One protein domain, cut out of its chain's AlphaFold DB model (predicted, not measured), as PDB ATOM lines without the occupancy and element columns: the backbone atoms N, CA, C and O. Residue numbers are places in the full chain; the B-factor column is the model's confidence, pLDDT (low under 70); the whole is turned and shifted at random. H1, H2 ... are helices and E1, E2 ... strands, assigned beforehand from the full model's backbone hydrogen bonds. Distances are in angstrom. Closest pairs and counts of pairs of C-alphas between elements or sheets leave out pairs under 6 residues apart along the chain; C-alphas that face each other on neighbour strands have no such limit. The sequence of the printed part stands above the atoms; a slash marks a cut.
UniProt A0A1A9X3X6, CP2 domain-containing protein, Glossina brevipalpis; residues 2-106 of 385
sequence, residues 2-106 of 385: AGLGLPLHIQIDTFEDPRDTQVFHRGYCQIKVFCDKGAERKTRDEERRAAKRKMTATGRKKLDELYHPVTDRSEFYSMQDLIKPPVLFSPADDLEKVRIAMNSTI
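What this domain is: This is residues 2 to 106 of the 385 residues of the protein "CP2 domain-containing protein" of Glossina brevipalpis (UniProt A0A1A9X3X6). A lone two-stranded hairpin, E1 and E2, lies in the middle of a flat, open shape, with an arm reaching out from it at each end. One arm is a wide loop in which H1 runs out and the short H2 begins the way back; the link after H2 passes the hairpin, pairing briefly with E2, and leads to the other arm, H3, which sticks out by itself. The printed part has 105 residues, in the order E1, E2, H1, H2, H3, with an antiparallel sheet E1 - E2 and a mixed class of helices and strands. It is extended, with a radius of gyration of the C-alphas of 20.9 A and spans of 60 by 43 by 23 A.

How they stand to each other: Start at E1, residues 8 to 14, and E2, residues 25 to 31, a hairpin of antiparallel strands at 160 degrees. Look at N 10 and O 29, 2.8 A apart, and N 27 and O 12, 2.9 A apart, both within hydrogen-bond range. Residues 27 to 28 of E2 also pair, antiparallel, with residues 77 to 78. H1, residues 38 to 54, H2, residues 61 to 66, and H3, residues 91 to 106, are apart from one another. Every O i to N i+4 pair is within hydrogen-bond range in H3, 12 of 13 in H1 and 0 of 2 in H2, where 2 of 3 O i to N i+3 pairs are.

Where its parts are: Find C-alpha 8 at (27.945, -24.122, -38.648); E1 runs 19.5 A from there, and E2 19.7 A. H1 begins at C-alpha 38, (16.450, -19.151, -49.117), and runs 24.5 A; H2 runs 9.8 A. H3 runs 21.8 A to C-alpha 106 at (35.518, 0.903, -20.985).

The domain as a whole: The C-alphas farthest apart, Gly 59 and Ile 106, are 63.4 A apart. The printed part has no cut, and the link from H2 to H3, 24 residues, is long. Look for pLDDT under 70 at residues 2 to 3, 54 to 71 and 95 to 106.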
ATOM      1  N   ALA A   2      31.879  -8.226 -48.351       41.41
ATOM      2  CA  ALA A   2      30.708  -8.896 -47.781       41.41
ATOM      3  C   ALA A   2      31.213 -10.063 -46.920       41.41
ATOM      4  O   ALA A   2      31.958 -10.902 -47.430       41.41
ATOM      5  N   GLY A   3      30.874 -10.074 -45.630       49.88
ATOM      6  CA  GLY A   3      31.314 -11.119 -44.709       49.88
ATOM      7  C   GLY A   3      30.831 -12.488 -45.180       49.88
ATOM      8  O   GLY A   3      29.641 -12.679 -45.430       49.88
ATOM      9  N   LEU A   4      31.755 -13.436 -45.324       70.56
ATOM     10  CA  LEU A   4      31.391 -14.835 -45.517       70.56
ATOM     11  C   LEU A   4      30.774 -15.311 -44.193       70.56
ATOM     12  O   LEU A   4      31.372 -15.099 -43.141       70.56
ATOM     13  N   GLY A   5      29.571 -15.889 -44.237       74.06
ATOM     14  CA  GLY A   5      28.887 -16.354 -43.026       74.06
ATOM     15  C   GLY A   5      29.704 -17.410 -42.274       74.06
ATOM     16  O   GLY A   5      30.467 -18.156 -42.894       74.06
ATOM     17  N   LEU A   6      29.532 -17.470 -40.951       82.31
ATOM     18  CA  LEU A   6      30.218 -18.451 -40.110       82.31
ATOM     19  C   LEU A   6      29.843 -19.885 -40.538       82.31
ATOM     20  O   LEU A   6      28.667 -20.140 -40.822       82.31
ATOM     21  N   PRO A   7      30.808 -20.820 -40.605       86.75
ATOM     22  CA  PRO A   7      30.505 -22.232 -40.797       86.75
ATOM     23  C   PRO A   7      29.821 -22.778 -39.540       86.75
ATOM     24  O   PRO A   7      30.281 -22.531 -38.427       86.75
ATOM     25  N   LEU A   8      28.732 -23.524 -39.724       91.00
ATOM     26  CA  LEU A   8      27.945 -24.122 -38.648       91.00
ATOM     27  C   LEU A   8      27.829 -25.635 -38.860       91.00
ATOM     28  O   LEU A   8      27.834 -26.121 -39.995       91.00
ATOM     29  N   HIS A   9      27.678 -26.372 -37.766       93.50
ATOM     30  CA  HIS A   9      27.299 -27.781 -37.772       93.50
ATOM     31  C   HIS A   9      26.175 -28.041 -36.765       93.50
ATOM     32  O   HIS A   9      25.988 -27.271 -35.826       93.50
ATOM     33  N   ILE A  10      25.449 -29.136 -36.966       95.12
ATOM     34  CA  ILE A  10      24.744 -29.843 -35.896       95.12
ATOM     35  C   ILE A  10      25.716 -30.912 -35.400       95.12
ATOM     36  O   ILE A  10      26.303 -31.621 -36.220       95.12
ATOM     37  N   GLN A  11      25.892 -31.016 -34.086       95.06
ATOM     38  CA  GLN A  11      26.685 -32.054 -33.430       95.06
ATOM     39  C   GLN A  11      25.750 -32.905 -32.564       95.06
ATOM     40  O   GLN A  11      24.834 -32.368 -31.946       95.06
ATOM     41  N   ILE A  12      25.976 -34.216 -32.537       94.69
ATOM     42  CA  ILE A  12      25.270 -35.171 -31.681       94.69
ATOM     43  C   ILE A  12      26.327 -35.907 -30.864       94.69
ATOM     44  O   ILE A  12      27.160 -36.611 -31.439       94.69
ATOM     45  N   ASP A  13      26.267 -35.749 -29.546       93.69
ATOM     46  CA  ASP A  13      27.081 -36.492 -28.587       93.69
ATOM     47  C   ASP A  13      26.215 -37.614 -28.000       93.69
ATOM     48  O   ASP A  13      25.112 -37.373 -27.515       93.69
ATOM     49  N   THR A  14      26.694 -38.851 -28.088       91.81
ATOM     50  CA  THR A  14      26.041 -40.051 -27.558       91.81
ATOM     51  C   THR A  14      26.816 -40.539 -26.341       91.81
ATOM     52  O   THR A  14      28.037 -40.688 -26.411       91.81
ATOM     53  N   PHE A  15      26.100 -40.810 -25.255       88.44
ATOM     54  CA  PHE A  15      26.611 -41.350 -23.993       88.44
ATOM     55  C   PHE A  15      26.100 -42.787 -23.815       88.44
ATOM     56  O   PHE A  15      25.100 -43.152 -24.438       88.44
ATOM     57  N   GLU A  16      26.795 -43.605 -23.023       78.88
ATOM     58  CA  GLU A  16      26.357 -44.975 -22.710       78.88
ATOM     59  C   GLU A  16      25.359 -44.961 -21.543       78.88
ATOM     60  O   GLU A  16      24.262 -45.505 -21.669       78.88
ATOM     61  N   ASP A  17      25.678 -44.231 -20.470       81.56
ATOM     62  CA  ASP A  17      24.762 -43.874 -19.386       81.56
ATOM     63  C   ASP A  17      24.559 -42.339 -19.330       81.56
ATOM     64  O   ASP A  17      25.526 -41.593 -19.496       81.56
ATOM     65  N   PRO A  18      23.347 -41.807 -19.069       72.81
ATOM     66  CA  PRO A  18      23.128 -40.359 -18.924       72.81
ATOM     67  C   PRO A  18      23.872 -39.720 -17.735       72.81
ATOM     68  O   PRO A  18      23.948 -38.494 -17.647       72.81
ATOM     69  N   ARG A  19      24.418 -40.522 -16.812       79.94
ATOM     70  CA  ARG A  19      25.285 -40.078 -15.708       79.94
ATOM     71  C   ARG A  19      26.759 -39.982 -16.116       79.94
ATOM     72  O   ARG A  19      27.554 -39.427 -15.354       79.94
ATOM     73  N   ASP A  20      27.136 -40.508 -17.283       79.69
ATOM     74  CA  ASP A  20      28.507 -40.442 -17.776       79.69
ATOM     75  C   ASP A  20      28.877 -39.025 -18.215       79.69
ATOM     76  O   ASP A  20      28.118 -38.301 -18.853       79.69
ATOM     77  N   THR A  21      30.121 -38.645 -17.928       81.00
ATOM     78  CA  THR A  21      30.711 -37.387 -18.418       81.00
ATOM     79  C   THR A  21      31.515 -37.574 -19.708       81.00
ATOM     80  O   THR A  21      31.937 -36.593 -20.321       81.00
ATOM     81  N   GLN A  22      31.733 -38.824 -20.132       86.88
ATOM     82  CA  GLN A  22      32.510 -39.172 -21.316       86.88
ATOM     83  C   GLN A  22      31.590 -39.491 -22.498       86.88
ATOM     84  O   GLN A  22      30.742 -40.373 -22.424       86.88
ATOM     85  N   VAL A  23      31.812 -38.809 -23.621       89.31
ATOM     86  CA  VAL A  23      31.111 -39.088 -24.879       89.31
ATOM     87  C   VAL A  23      31.598 -40.427 -25.447       89.31
ATOM     88  O   VAL A  23      32.793 -40.595 -25.696       89.31
ATOM     89  N   PHE A  24      30.678 -41.362 -25.688       89.50
ATOM     90  CA  PHE A  24      30.945 -42.654 -26.330       89.50
ATOM     91  C   PHE A  24      31.115 -42.506 -27.850       89.50
ATOM     92  O   PHE A  24      32.015 -43.093 -28.451       89.50
ATOM     93  N   HIS A  25      30.268 -41.692 -28.482       93.44
ATOM     94  CA  HIS A  25      30.339 -41.401 -29.913       93.44
ATOM     95  C   HIS A  25      29.908 -39.963 -30.204       93.44
ATOM     96  O   HIS A  25      28.948 -39.470 -29.620       93.44
ATOM     97  N   ARG A  26      30.577 -39.305 -31.155       95.06
ATOM     98  CA  ARG A  26      30.235 -37.957 -31.617       95.06
ATOM     99  C   ARG A  26      30.037 -37.945 -33.124       95.06
ATOM    100  O   ARG A  26      30.939 -38.323 -33.867       95.06
ATOM    101  N   GLY A  27      28.879 -37.480 -33.576       94.44
ATOM    102  CA  GLY A  27      28.579 -37.236 -34.987       94.44
ATOM    103  C   GLY A  27      28.426 -35.745 -35.283       94.44
ATOM    104  O   GLY A  27      27.957 -34.997 -34.430       94.44
ATOM    105  N   TYR A  28      28.751 -35.303 -36.500       95.06
ATOM    106  CA  TYR A  28      28.427 -33.952 -36.967       95.06
ATOM    107  C   TYR A  28      27.904 -33.914 -38.408       95.06
ATOM    108  O   TYR A  28      28.328 -34.680 -39.272       95.06
ATOM    109  N   CYS A  29      27.017 -32.960 -38.683       94.06
ATOM    110  CA  CYS A  29      26.568 -32.603 -40.025       94.06
ATOM    111  C   CYS A  29      26.751 -31.095 -40.224       94.06
ATOM    112  O   CYS A  29      26.266 -30.298 -39.423       94.06
ATOM    113  N   GLN A  30      27.438 -30.674 -41.289       91.00
ATOM    114  CA  GLN A  30      27.536 -29.247 -41.619       91.00
ATOM    115  C   GLN A  30      26.170 -28.717 -42.061       91.00
ATOM    116  O   GLN A  30      25.478 -29.360 -42.848       91.00
ATOM    117  N   ILE A  31      25.799 -27.529 -41.586       92.56
ATOM    118  CA  ILE A  31      24.533 -26.886 -41.938       92.56
ATOM    119  C   ILE A  31      24.745 -25.478 -42.472       92.56
ATOM    120  O   ILE A  31      25.747 -24.809 -42.210       92.56
ATOM    121  N   LYS A  32      23.747 -25.003 -43.214       88.81
ATOM    122  CA  LYS A  32      23.659 -23.607 -43.611       88.81
ATOM    123  C   LYS A  32      22.224 -23.125 -43.488       88.81
ATOM    124  O   LYS A  32      21.358 -23.542 -44.249       88.81
ATOM    125  N   VAL A  33      22.008 -22.227 -42.535       91.62
ATOM    126  CA  VAL A  33      20.709 -21.606 -42.279       91.62
ATOM    127  C   VAL A  33      20.466 -20.492 -43.301       91.62
ATOM    128  O   VAL A  33      21.387 -19.764 -43.685       91.62
ATOM    129  N   PHE A  34      19.221 -20.366 -43.751       90.50
ATOM    130  CA  PHE A  34      18.762 -19.308 -44.644       90.50
ATOM    131  C   PHE A  34      17.418 -18.772 -44.144       90.50
ATOM    132  O   PHE A  34      16.595 -19.545 -43.668       90.50
ATOM    133  N   CYS A  35      17.178 -17.471 -44.307       90.62
ATOM    134  CA  CYS A  35      15.853 -16.886 -44.104       90.62
ATOM    135  C   CYS A  35      14.922 -17.209 -45.283       90.62
ATOM    136  O   CYS A  35      15.367 -17.313 -46.439       90.62
ATOM    137  N   ASP A  36      13.626 -17.303 -44.986       94.00
ATOM    138  CA  ASP A  36      12.547 -17.639 -45.920       94.00
ATOM    139  C   ASP A  36      12.847 -18.919 -46.728       94.00
ATOM    140  O   ASP A  36      13.607 -19.794 -46.323       94.00
ATOM    141  N   LYS A  37      12.327 -18.978 -47.959       92.19
ATOM    142  CA  LYS A  37      12.674 -19.948 -49.005       92.19
ATOM    143  C   LYS A  37      14.110 -19.827 -49.548       92.19
ATOM    144  O   LYS A  37      14.364 -20.013 -50.739       92.19
ATOM    145  N   GLY A  38      15.066 -19.405 -48.720       93.94
ATOM    146  CA  GLY A  38      16.450 -19.151 -49.117       93.94
ATOM    147  C   GLY A  38      17.242 -20.419 -49.434       93.94
ATOM    148  O   GLY A  38      18.058 -20.394 -50.361       93.94
ATOM    149  N   ALA A  39      16.957 -21.522 -48.737       90.06
ATOM    150  CA  ALA A  39      17.570 -22.823 -48.990       90.06
ATOM    151  C   ALA A  39      17.138 -23.374 -50.360       90.06
ATOM    152  O   ALA A  39      17.983 -23.656 -51.210       90.06
ATOM    153  N   GLU A  40      15.833 -23.409 -50.638       89.62
ATOM    154  CA  GLU A  40      15.274 -23.902 -51.902       89.62
ATOM    155  C   GLU A  40      15.721 -23.037 -53.089       89.62
ATOM    156  O   GLU A  40      16.107 -23.561 -54.140       89.62
ATOM    157  N   ARG A  41      15.765 -21.702 -52.915       93.06
ATOM    158  CA  ARG A  41      16.364 -20.786 -53.904       93.06
ATOM    159  C   ARG A  41      17.823 -21.161 -54.191       93.06
ATOM    160  O   ARG A  41      18.205 -21.229 -55.359       93.06
ATOM    161  N   LYS A  42      18.625 -21.435 -53.153       90.88
ATOM    162  CA  LYS A  42      20.045 -21.783 -53.295       90.88
ATOM    163  C   LYS A  42      20.259 -23.134 -53.987       90.88
ATOM    164  O   LYS A  42      21.143 -23.211 -54.844       90.88
ATOM    165  N   THR A  43      19.467 -24.154 -53.652       87.50
ATOM    166  CA  THR A  43      19.513 -25.484 -54.285       87.50
ATOM    167  C   THR A  43      19.198 -25.382 -55.775       87.50
ATOM    168  O   THR A  43      20.025 -25.761 -56.604       87.50
ATOM    169  N   ARG A  44      18.077 -24.740 -56.127       88.31
ATOM    170  CA  ARG A  44      17.660 -24.510 -57.521       88.31
ATOM    171  C   ARG A  44      18.711 -23.749 -58.336       88.31
ATOM    172  O   ARG A  44      18.917 -24.031 -59.516       88.31
ATOM    173  N   ASP A  45      19.386 -22.771 -57.737       89.00
ATOM    174  CA  ASP A  45      20.423 -22.000 -58.431       89.00
ATOM    175  C   ASP A  45      21.737 -22.785 -58.612       89.00
ATOM    176  O   ASP A  45      22.447 -22.553 -59.595       89.00
ATOM    177  N   GLU A  46      22.063 -23.731 -57.722       85.69
ATOM    178  CA  GLU A  46      23.194 -24.649 -57.919       85.69
ATOM    179  C   GLU A  46      22.866 -25.743 -58.947       85.69
ATOM    180  O   GLU A  46      23.685 -26.013 -59.820       85.69
ATOM    181  N   GLU A  47      21.645 -26.281 -58.949       84.94
ATOM    182  CA  GLU A  47      21.157 -27.219 -59.968       84.94
ATOM    183  C   GLU A  47      21.202 -26.593 -61.375       84.94
ATOM    184  O   GLU A  47      21.820 -27.137 -62.295       84.94
ATOM    185  N   ARG A  48      20.671 -25.371 -61.531       86.62
ATOM    186  CA  ARG A  48      20.792 -24.572 -62.767       86.62
ATOM    187  C   ARG A  48      22.249 -24.349 -63.185       86.62
ATOM    188  O   ARG A  48      22.536 -24.212 -64.378       86.62
ATOM    189  N   ARG A  49      23.182 -24.288 -62.229       84.81
ATOM    190  CA  ARG A  49      24.624 -24.165 -62.488       84.81
ATOM    191  C   ARG A  49      25.236 -25.501 -62.915       84.81
ATOM    192  O   ARG A  49      26.074 -25.500 -63.816       84.81
ATOM    193  N   ALA A  50      24.816 -26.611 -62.315       78.69
ATOM    194  CA  ALA A  50      25.247 -27.962 -62.658       78.69
ATOM    195  C   ALA A  50      24.775 -28.363 -64.065       78.69
ATOM    196  O   ALA A  50      25.598 -28.775 -64.882       78.69
ATOM    197  N   ALA A  51      23.500 -28.134 -64.399       78.88
ATOM    198  CA  ALA A  51      22.936 -28.404 -65.725       78.88
ATOM    199  C   ALA A  51      23.714 -27.689 -66.848       78.88
ATOM    200  O   ALA A  51      24.112 -28.312 -67.835       78.88
ATOM    201  N   LYS A  52      24.050 -26.402 -66.650       78.25
ATOM    202  CA  LYS A  52      24.889 -25.629 -67.585       78.25
ATOM    203  C   LYS A  52      26.286 -26.224 -67.781       78.25
ATOM    204  O   LYS A  52      26.818 -26.132 -68.881       78.25
ATOM    205  N   ARG A  53      26.882 -26.846 -66.753       71.25
ATOM    206  CA  ARG A  53      28.170 -27.550 -66.893       71.25
ATOM    207  C   ARG A  53      28.007 -28.861 -67.663       71.25
ATOM    208  O   ARG A  53      28.814 -29.116 -68.556       71.25
ATOM    209  N   LYS A  54      26.960 -29.650 -67.373       67.50
ATOM    210  CA  LYS A  54      26.690 -30.932 -68.054       67.50
ATOM    211  C   LYS A  54      26.519 -30.750 -69.573       67.50
ATOM    212  O   LYS A  54      27.115 -31.509 -70.328       67.50
ATOM    213  N   MET A  55      25.848 -29.685 -70.031       59.94
ATOM    214  CA  MET A  55      25.702 -29.376 -71.471       59.94
ATOM    215  C   MET A  55      27.010 -29.028 -72.213       59.94
ATOM    216  O   MET A  55      27.028 -29.039 -73.439       59.94
ATOM    217  N   THR A  56      28.097 -28.705 -71.506       62.28
ATOM    218  CA  THR A  56      29.379 -28.282 -72.114       62.28
ATOM    219  C   THR A  56      30.509 -29.307 -71.979       62.28
ATOM    220  O   THR A  56      31.616 -29.069 -72.457       62.28
ATOM    221  N   ALA A  57      30.262 -30.439 -71.314       58.47
ATOM    222  CA  ALA A  57      31.296 -31.381 -70.895       58.47
ATOM    223  C   ALA A  57      31.253 -32.701 -71.683       58.47
ATOM    224  O   ALA A  57      30.897 -33.754 -71.150       58.47
ATOM    225  N   THR A  58      31.689 -32.676 -72.943       57.00
ATOM    226  CA  THR A  58      31.984 -33.906 -73.691       57.00
ATOM    227  C   THR A  58      33.193 -34.633 -73.078       57.00
ATOM    228  O   THR A  58      34.348 -34.289 -73.319       57.00
ATOM    229  N   GLY A  59      32.930 -35.673 -72.276       55.16
ATOM    230  CA  GLY A  59      33.907 -36.738 -72.005       55.16
ATOM    231  C   GLY A  59      34.752 -36.662 -70.725       55.16
ATOM    232  O   GLY A  59      35.911 -37.068 -70.759       55.16
ATOM    233  N   ARG A  60      34.224 -36.214 -69.570       54.19
ATOM    234  CA  ARG A  60      34.926 -36.375 -68.270       54.19
ATOM    235  C   ARG A  60      34.039 -36.925 -67.148       54.19
ATOM    236  O   ARG A  60      33.428 -36.163 -66.409       54.19
ATOM    237  N   LYS A  61      34.091 -38.250 -66.952       57.31
ATOM    238  CA  LYS A  61      33.491 -38.962 -65.800       57.31
ATOM    239  C   LYS A  61      34.000 -38.457 -64.434       57.31
ATOM    240  O   LYS A  61      33.282 -38.516 -63.449       57.31
ATOM    241  N   LYS A  62      35.206 -37.876 -64.401       54.41
ATOM    242  CA  LYS A  62      35.923 -37.395 -63.203       54.41
ATOM    243  C   LYS A  62      35.321 -36.156 -62.505       54.41
ATOM    244  O   LYS A  62      35.970 -35.592 -61.632       54.41
ATOM    245  N   LEU A  63      34.159 -35.660 -62.944       54.12
ATOM    246  CA  LEU A  63      33.498 -34.485 -62.352       54.12
ATOM    247  C   LEU A  63      32.243 -34.841 -61.542       54.12
ATOM    248  O   LEU A  63      31.948 -34.115 -60.601       54.12
ATOM    249  N   ASP A  64      31.547 -35.941 -61.858       54.00
ATOM    250  CA  ASP A  64      30.429 -36.428 -61.026       54.00
ATOM    251  C   ASP A  64      30.946 -36.872 -59.643       54.00
ATOM    252  O   ASP A  64      30.343 -36.546 -58.634       54.00
ATOM    253  N   GLU A  65      32.130 -37.493 -59.588       57.25
ATOM    254  CA  GLU A  65      32.813 -37.956 -58.364       57.25
ATOM    255  C   GLU A  65      33.296 -36.816 -57.433       57.25
ATOM    256  O   GLU A  65      33.665 -37.053 -56.287       57.25
ATOM    257  N   LEU A  66      33.294 -35.559 -57.904       56.28
ATOM    258  CA  LEU A  66      33.674 -34.381 -57.104       56.28
ATOM    259  C   LEU A  66      32.496 -33.808 -56.290       56.28
ATOM    260  O   LEU A  66      32.680 -32.926 -55.447       56.28
ATOM    261  N   TYR A  67      31.281 -34.273 -56.571       59.12
ATOM    262  CA  TYR A  67      30.062 -33.875 -55.887       59.12
ATOM    263  C   TYR A  67      29.457 -35.100 -55.209       59.12
ATOM    264  O   TYR A  67      29.549 -36.213 -55.717       59.12
ATOM    265  N   HIS A  68      28.823 -34.892 -54.058       62.06
ATOM    266  CA  HIS A  68      28.008 -35.956 -53.486       62.06
ATOM    267  C   HIS A  68      26.833 -36.217 -54.443       62.06
ATOM    268  O   HIS A  68      26.320 -35.254 -55.034       62.06
ATOM    269  N   PRO A  69      26.413 -37.482 -54.634       62.47
ATOM    270  CA  PRO A  69      25.165 -37.764 -55.327       62.47
ATOM    271  C   PRO A  69      24.012 -37.041 -54.620       62.47
ATOM    272  O   PRO A  69      24.113 -36.674 -53.449       62.47
ATOM    273  N   VAL A  70      22.914 -36.808 -55.342       68.81
ATOM    274  CA  VAL A  70      21.688 -36.319 -54.701       68.81
ATOM    275  C   VAL A  70      21.225 -37.401 -53.730       68.81
ATOM    276  O   VAL A  70      21.030 -38.543 -54.142       68.81
ATOM    277  N   THR A  71      21.082 -37.034 -52.460       68.56
ATOM    278  CA  THR A  71      20.701 -37.938 -51.374       68.56
ATOM    279  C   THR A  71      19.560 -37.298 -50.598       68.56
ATOM    280  O   THR A  71      19.658 -36.135 -50.209       68.56
ATOM    281  N   ASP A  72      18.495 -38.057 -50.345       76.94
ATOM    282  CA  ASP A  72      17.287 -37.566 -49.660       76.94
ATOM    283  C   ASP A  72      17.486 -37.356 -48.147       76.94
ATOM    284  O   ASP A  72      16.610 -36.838 -47.457       76.94
ATOM    285  N   ARG A  73      18.635 -37.784 -47.613       84.44
ATOM    286  CA  ARG A  73      19.020 -37.701 -46.199       84.44
ATOM    287  C   ARG A  73      20.485 -37.285 -46.082       84.44
ATOM    288  O   ARG A  73      21.313 -37.694 -46.895       84.44
ATOM    289  N   SER A  74      20.809 -36.517 -45.047       85.44
ATOM    290  CA  SER A  74      22.194 -36.195 -44.686       85.44
ATOM    291  C   SER A  74      22.707 -37.195 -43.654       85.44
ATOM    292  O   SER A  74      22.088 -37.369 -42.607       85.44
ATOM    293  N   GLU A  75      23.842 -37.835 -43.928       85.31
ATOM    294  CA  GLU A  75      24.533 -38.672 -42.942       85.31
ATOM    295  C   GLU A  75      25.431 -37.809 -42.040       85.31
ATOM    296  O   GLU A  75      26.046 -36.840 -42.491       85.31
ATOM    297  N   PHE A  76      25.507 -38.161 -40.754       91.62
ATOM    298  CA  PHE A  76      26.418 -37.525 -39.803       91.62
ATOM    299  C   PHE A  76      27.792 -38.197 -39.881       91.62
ATOM    300  O   PHE A  76      27.906 -39.419 -39.779       91.62
ATOM    301  N   TYR A  77      28.842 -37.396 -40.018       87.50
ATOM    302  CA  TYR A  77      30.224 -37.867 -40.011       87.50
ATOM    303  C   TYR A  77      30.697 -38.057 -38.570       87.50
ATOM    304  O   TYR A  77      30.467 -37.190 -37.728       87.50
ATOM    305  N   SER A  78      31.378 -39.164 -38.276       90.19
ATOM    306  CA  SER A  78      31.941 -39.402 -36.942       90.19
ATOM    307  C   SER A  78      33.129 -38.469 -36.662       90.19
ATOM    308  O   SER A  78      33.925 -38.179 -37.560       90.19
ATOM    309  N   MET A  79      33.259 -37.992 -35.424       89.06
ATOM    310  CA  MET A  79      34.396 -37.198 -34.949       89.06
ATOM    311  C   MET A  79      35.316 -38.057 -34.082       89.06
ATOM    312  O   MET A  79      34.864 -38.723 -33.158       89.06
ATOM    313  N   GLN A  80      36.623 -37.984 -34.345       88.81
ATOM    314  CA  GLN A  80      37.642 -38.679 -33.546       88.81
ATOM    315  C   GLN A  80      37.873 -38.009 -32.175       88.81
ATOM    316  O   GLN A  80      38.258 -38.673 -31.218       88.81
ATOM    317  N   ASP A  81      37.645 -36.694 -32.073       89.44
ATOM    318  CA  ASP A  81      37.765 -35.944 -30.818       89.44
ATOM    319  C   ASP A  81      36.460 -36.027 -30.016       89.44
ATOM    320  O   ASP A  81      35.493 -35.313 -30.294       89.44
ATOM    321  N   LEU A  82      36.462 -36.911 -29.018       90.75
ATOM    322  CA  LEU A  82      35.394 -37.090 -28.026       90.75
ATOM    323  C   LEU A  82      35.679 -36.341 -26.710       90.75
ATOM    324  O   LEU A  82      34.812 -36.262 -25.846       90.75
ATOM    325  N   ILE A  83      36.893 -35.801 -26.542       91.25
ATOM    326  CA  ILE A  83      37.387 -35.243 -25.272       91.25
ATOM    327  C   ILE A  83      37.026 -33.762 -25.159       91.25
ATOM    328  O   ILE A  83      36.695 -33.272 -24.081       91.25
ATOM    329  N   LYS A  84      37.089 -33.024 -26.271       90.50
ATOM    330  CA  LYS A  84      36.741 -31.605 -26.283       90.50
ATOM    331  C   LYS A  84      35.249 -31.422 -25.962       90.50
ATOM    332  O   LYS A  84      34.418 -31.968 -26.693       90.50
ATOM    333  N   PRO A  85      34.872 -30.645 -24.932       85.94
ATOM    334  CA  PRO A  85      33.467 -30.376 -24.647       85.94
ATOM    335  C   PRO A  85      32.853 -29.460 -25.723       85.94
ATOM    336  O   PRO A  85      33.559 -28.606 -26.279       85.94
ATOM    337  N   PRO A  86      31.548 -29.597 -26.025       88.06
ATOM    338  CA  PRO A  86      30.837 -28.631 -26.853       88.06
ATOM    339  C   PRO A  86      30.787 -27.264 -26.156       88.06
ATOM    340  O   PRO A  86      30.722 -27.168 -24.931       88.06
ATOM    341  N   VAL A  87      30.792 -26.184 -26.941       87.88
ATOM    342  CA  VAL A  87      30.570 -24.832 -26.408       87.88
ATOM    343  C   VAL A  87      29.067 -24.625 -26.268       87.88
ATOM    344  O   VAL A  87      28.381 -24.356 -27.253       87.88
ATOM    345  N   LEU A  88      28.561 -24.765 -25.045       85.69
ATOM    346  CA  LEU A  88      27.176 -24.445 -24.714       85.69
ATOM    347  C   LEU A  88      27.042 -22.933 -24.497       85.69
ATOM    348  O   LEU A  88      27.802 -22.345 -23.728       85.69
ATOM    349  N   PHE A  89      26.082 -22.315 -25.182       84.12
ATOM    350  CA  PHE A  89      25.723 -20.916 -24.969       84.12
ATOM    351  C   PHE A  89      24.785 -20.812 -23.764       84.12
ATOM    352  O   PHE A  89      23.693 -21.381 -23.787       84.12
ATOM    353  N   SER A  90      25.198 -20.077 -22.732       84.06
ATOM    354  CA  SER A  90      24.372 -19.771 -21.561       84.06
ATOM    355  C   SER A  90      24.034 -18.282 -21.586       84.06
ATOM    356  O   SER A  90      24.904 -17.463 -21.285       84.06
ATOM    357  N   PRO A  91      22.794 -17.881 -21.934       79.81
ATOM    358  CA  PRO A  91      22.445 -16.470 -22.086       79.81
ATOM    359  C   PRO A  91      22.737 -15.618 -20.845       79.81
ATOM    360  O   PRO A  91      23.095 -14.454 -20.991       79.81
ATOM    361  N   ALA A  92      22.605 -16.179 -19.639       74.94
ATOM    362  CA  ALA A  92      22.886 -15.472 -18.392       74.94
ATOM    363  C   ALA A  92      24.395 -15.253 -18.190       74.94
ATOM    364  O   ALA A  92      24.843 -14.114 -18.048       74.94
ATOM    365  N   ASP A  93      25.186 -16.329 -18.245       71.56
ATOM    366  CA  ASP A  93      26.631 -16.269 -17.996       71.56
ATOM    367  C   ASP A  93      27.377 -15.546 -19.118       71.56
ATOM    368  O   ASP A  93      28.343 -14.827 -18.870       71.56
ATOM    369  N   ASP A  94      26.945 -15.725 -20.367       70.00
ATOM    370  CA  ASP A  94      27.588 -15.114 -21.527       70.00
ATOM    371  C   ASP A  94      27.187 -13.645 -21.689       70.00
ATOM    372  O   ASP A  94      28.035 -12.839 -22.076       70.00
ATOM    373  N   LEU A  95      25.967 -13.240 -21.307       68.19
ATOM    374  CA  LEU A  95      25.630 -11.815 -21.209       68.19
ATOM    375  C   LEU A  95      26.425 -11.134 -20.091       68.19
ATOM    376  O   LEU A  95      26.871 -10.004 -20.283       68.19
ATOM    377  N   GLU A  96      26.657 -11.803 -18.959       66.44
ATOM    378  CA  GLU A  96      27.482 -11.248 -17.884       66.44
ATOM    379  C   GLU A  96      28.967 -11.190 -18.279       66.44
ATOM    380  O   GLU A  96      29.607 -10.161 -18.078       66.44
ATOM    381  N   LYS A  97      29.513 -12.200 -18.976       64.44
ATOM    382  CA  LYS A  97      30.853 -12.116 -19.597       64.44
ATOM    383  C   LYS A  97      30.943 -10.984 -20.621       64.44
ATOM    384  O   LYS A  97      31.947 -10.278 -20.645       64.44
ATOM    385  N   VAL A  98      29.914 -10.773 -21.446       65.12
ATOM    386  CA  VAL A  98      29.854  -9.653 -22.401       65.12
ATOM    387  C   VAL A  98      29.793  -8.312 -21.668       65.12
ATOM    388  O   VAL A  98      30.529  -7.400 -22.036       65.12
ATOM    389  N   ARG A  99      29.007  -8.189 -20.591       63.88
ATOM    390  CA  ARG A  99      28.972  -6.998 -19.724       63.88
ATOM    391  C   ARG A  99      30.322  -6.737 -19.067       63.88
ATOM    392  O   ARG A  99      30.821  -5.620 -19.147       63.88
ATOM    393  N   ILE A 100      30.956  -7.755 -18.490       68.25
ATOM    394  CA  ILE A 100      32.294  -7.662 -17.896       68.25
ATOM    395  C   ILE A 100      33.325  -7.280 -18.965       68.25
ATOM    396  O   ILE A 100      34.151  -6.409 -18.708       68.25
ATOM    397  N   ALA A 101      33.266  -7.839 -20.175       65.12
ATOM    398  CA  ALA A 101      34.173  -7.490 -21.270       65.12
ATOM    399  C   ALA A 101      33.951  -6.056 -21.784       65.12
ATOM    400  O   ALA A 101      34.921  -5.339 -22.037       65.12
ATOM    401  N   MET A 102      32.698  -5.599 -21.882       59.53
ATOM    402  CA  MET A 102      32.354  -4.208 -22.198       59.53
ATOM    403  C   MET A 102      32.861  -3.256 -21.110       59.53
ATOM    404  O   MET A 102      33.567  -2.303 -21.426       59.53
ATOM    405  N   ASN A 103      32.609  -3.558 -19.835       56.75
ATOM    406  CA  ASN A 103      33.100  -2.785 -18.692       56.75
ATOM    407  C   ASN A 103      34.637  -2.760 -18.644       56.75
ATOM    408  O   ASN A 103      35.227  -1.708 -18.431       56.75
ATOM    409  N   SER A 104      35.298  -3.887 -18.925       56.72
ATOM    410  CA  SER A 104      36.764  -3.987 -19.012       56.72
ATOM    411  C   SER A 104      37.325  -3.147 -20.162       56.72
ATOM    412  O   SER A 104      38.336  -2.470 -20.001       56.72
ATOM    413  N   THR A 105      36.648  -3.144 -21.315       51.62
ATOM    414  CA  THR A 105      37.015  -2.320 -22.478       51.62
ATOM    415  C   THR A 105      36.828  -0.830 -22.183       51.62
ATOM    416  O   THR A 105      37.681  -0.026 -22.549       51.62
ATOM    417  N   ILE A 106      35.758  -0.464 -21.466       54.12
ATOM    418  CA  ILE A 106      35.518   0.903 -20.985       54.12
ATOM    419  C   ILE A 106      36.621   1.323 -20.006       54.12
ATOM    420  O   ILE A 106      37.221   2.369 -20.213       54.12
TER     421      ILE A 106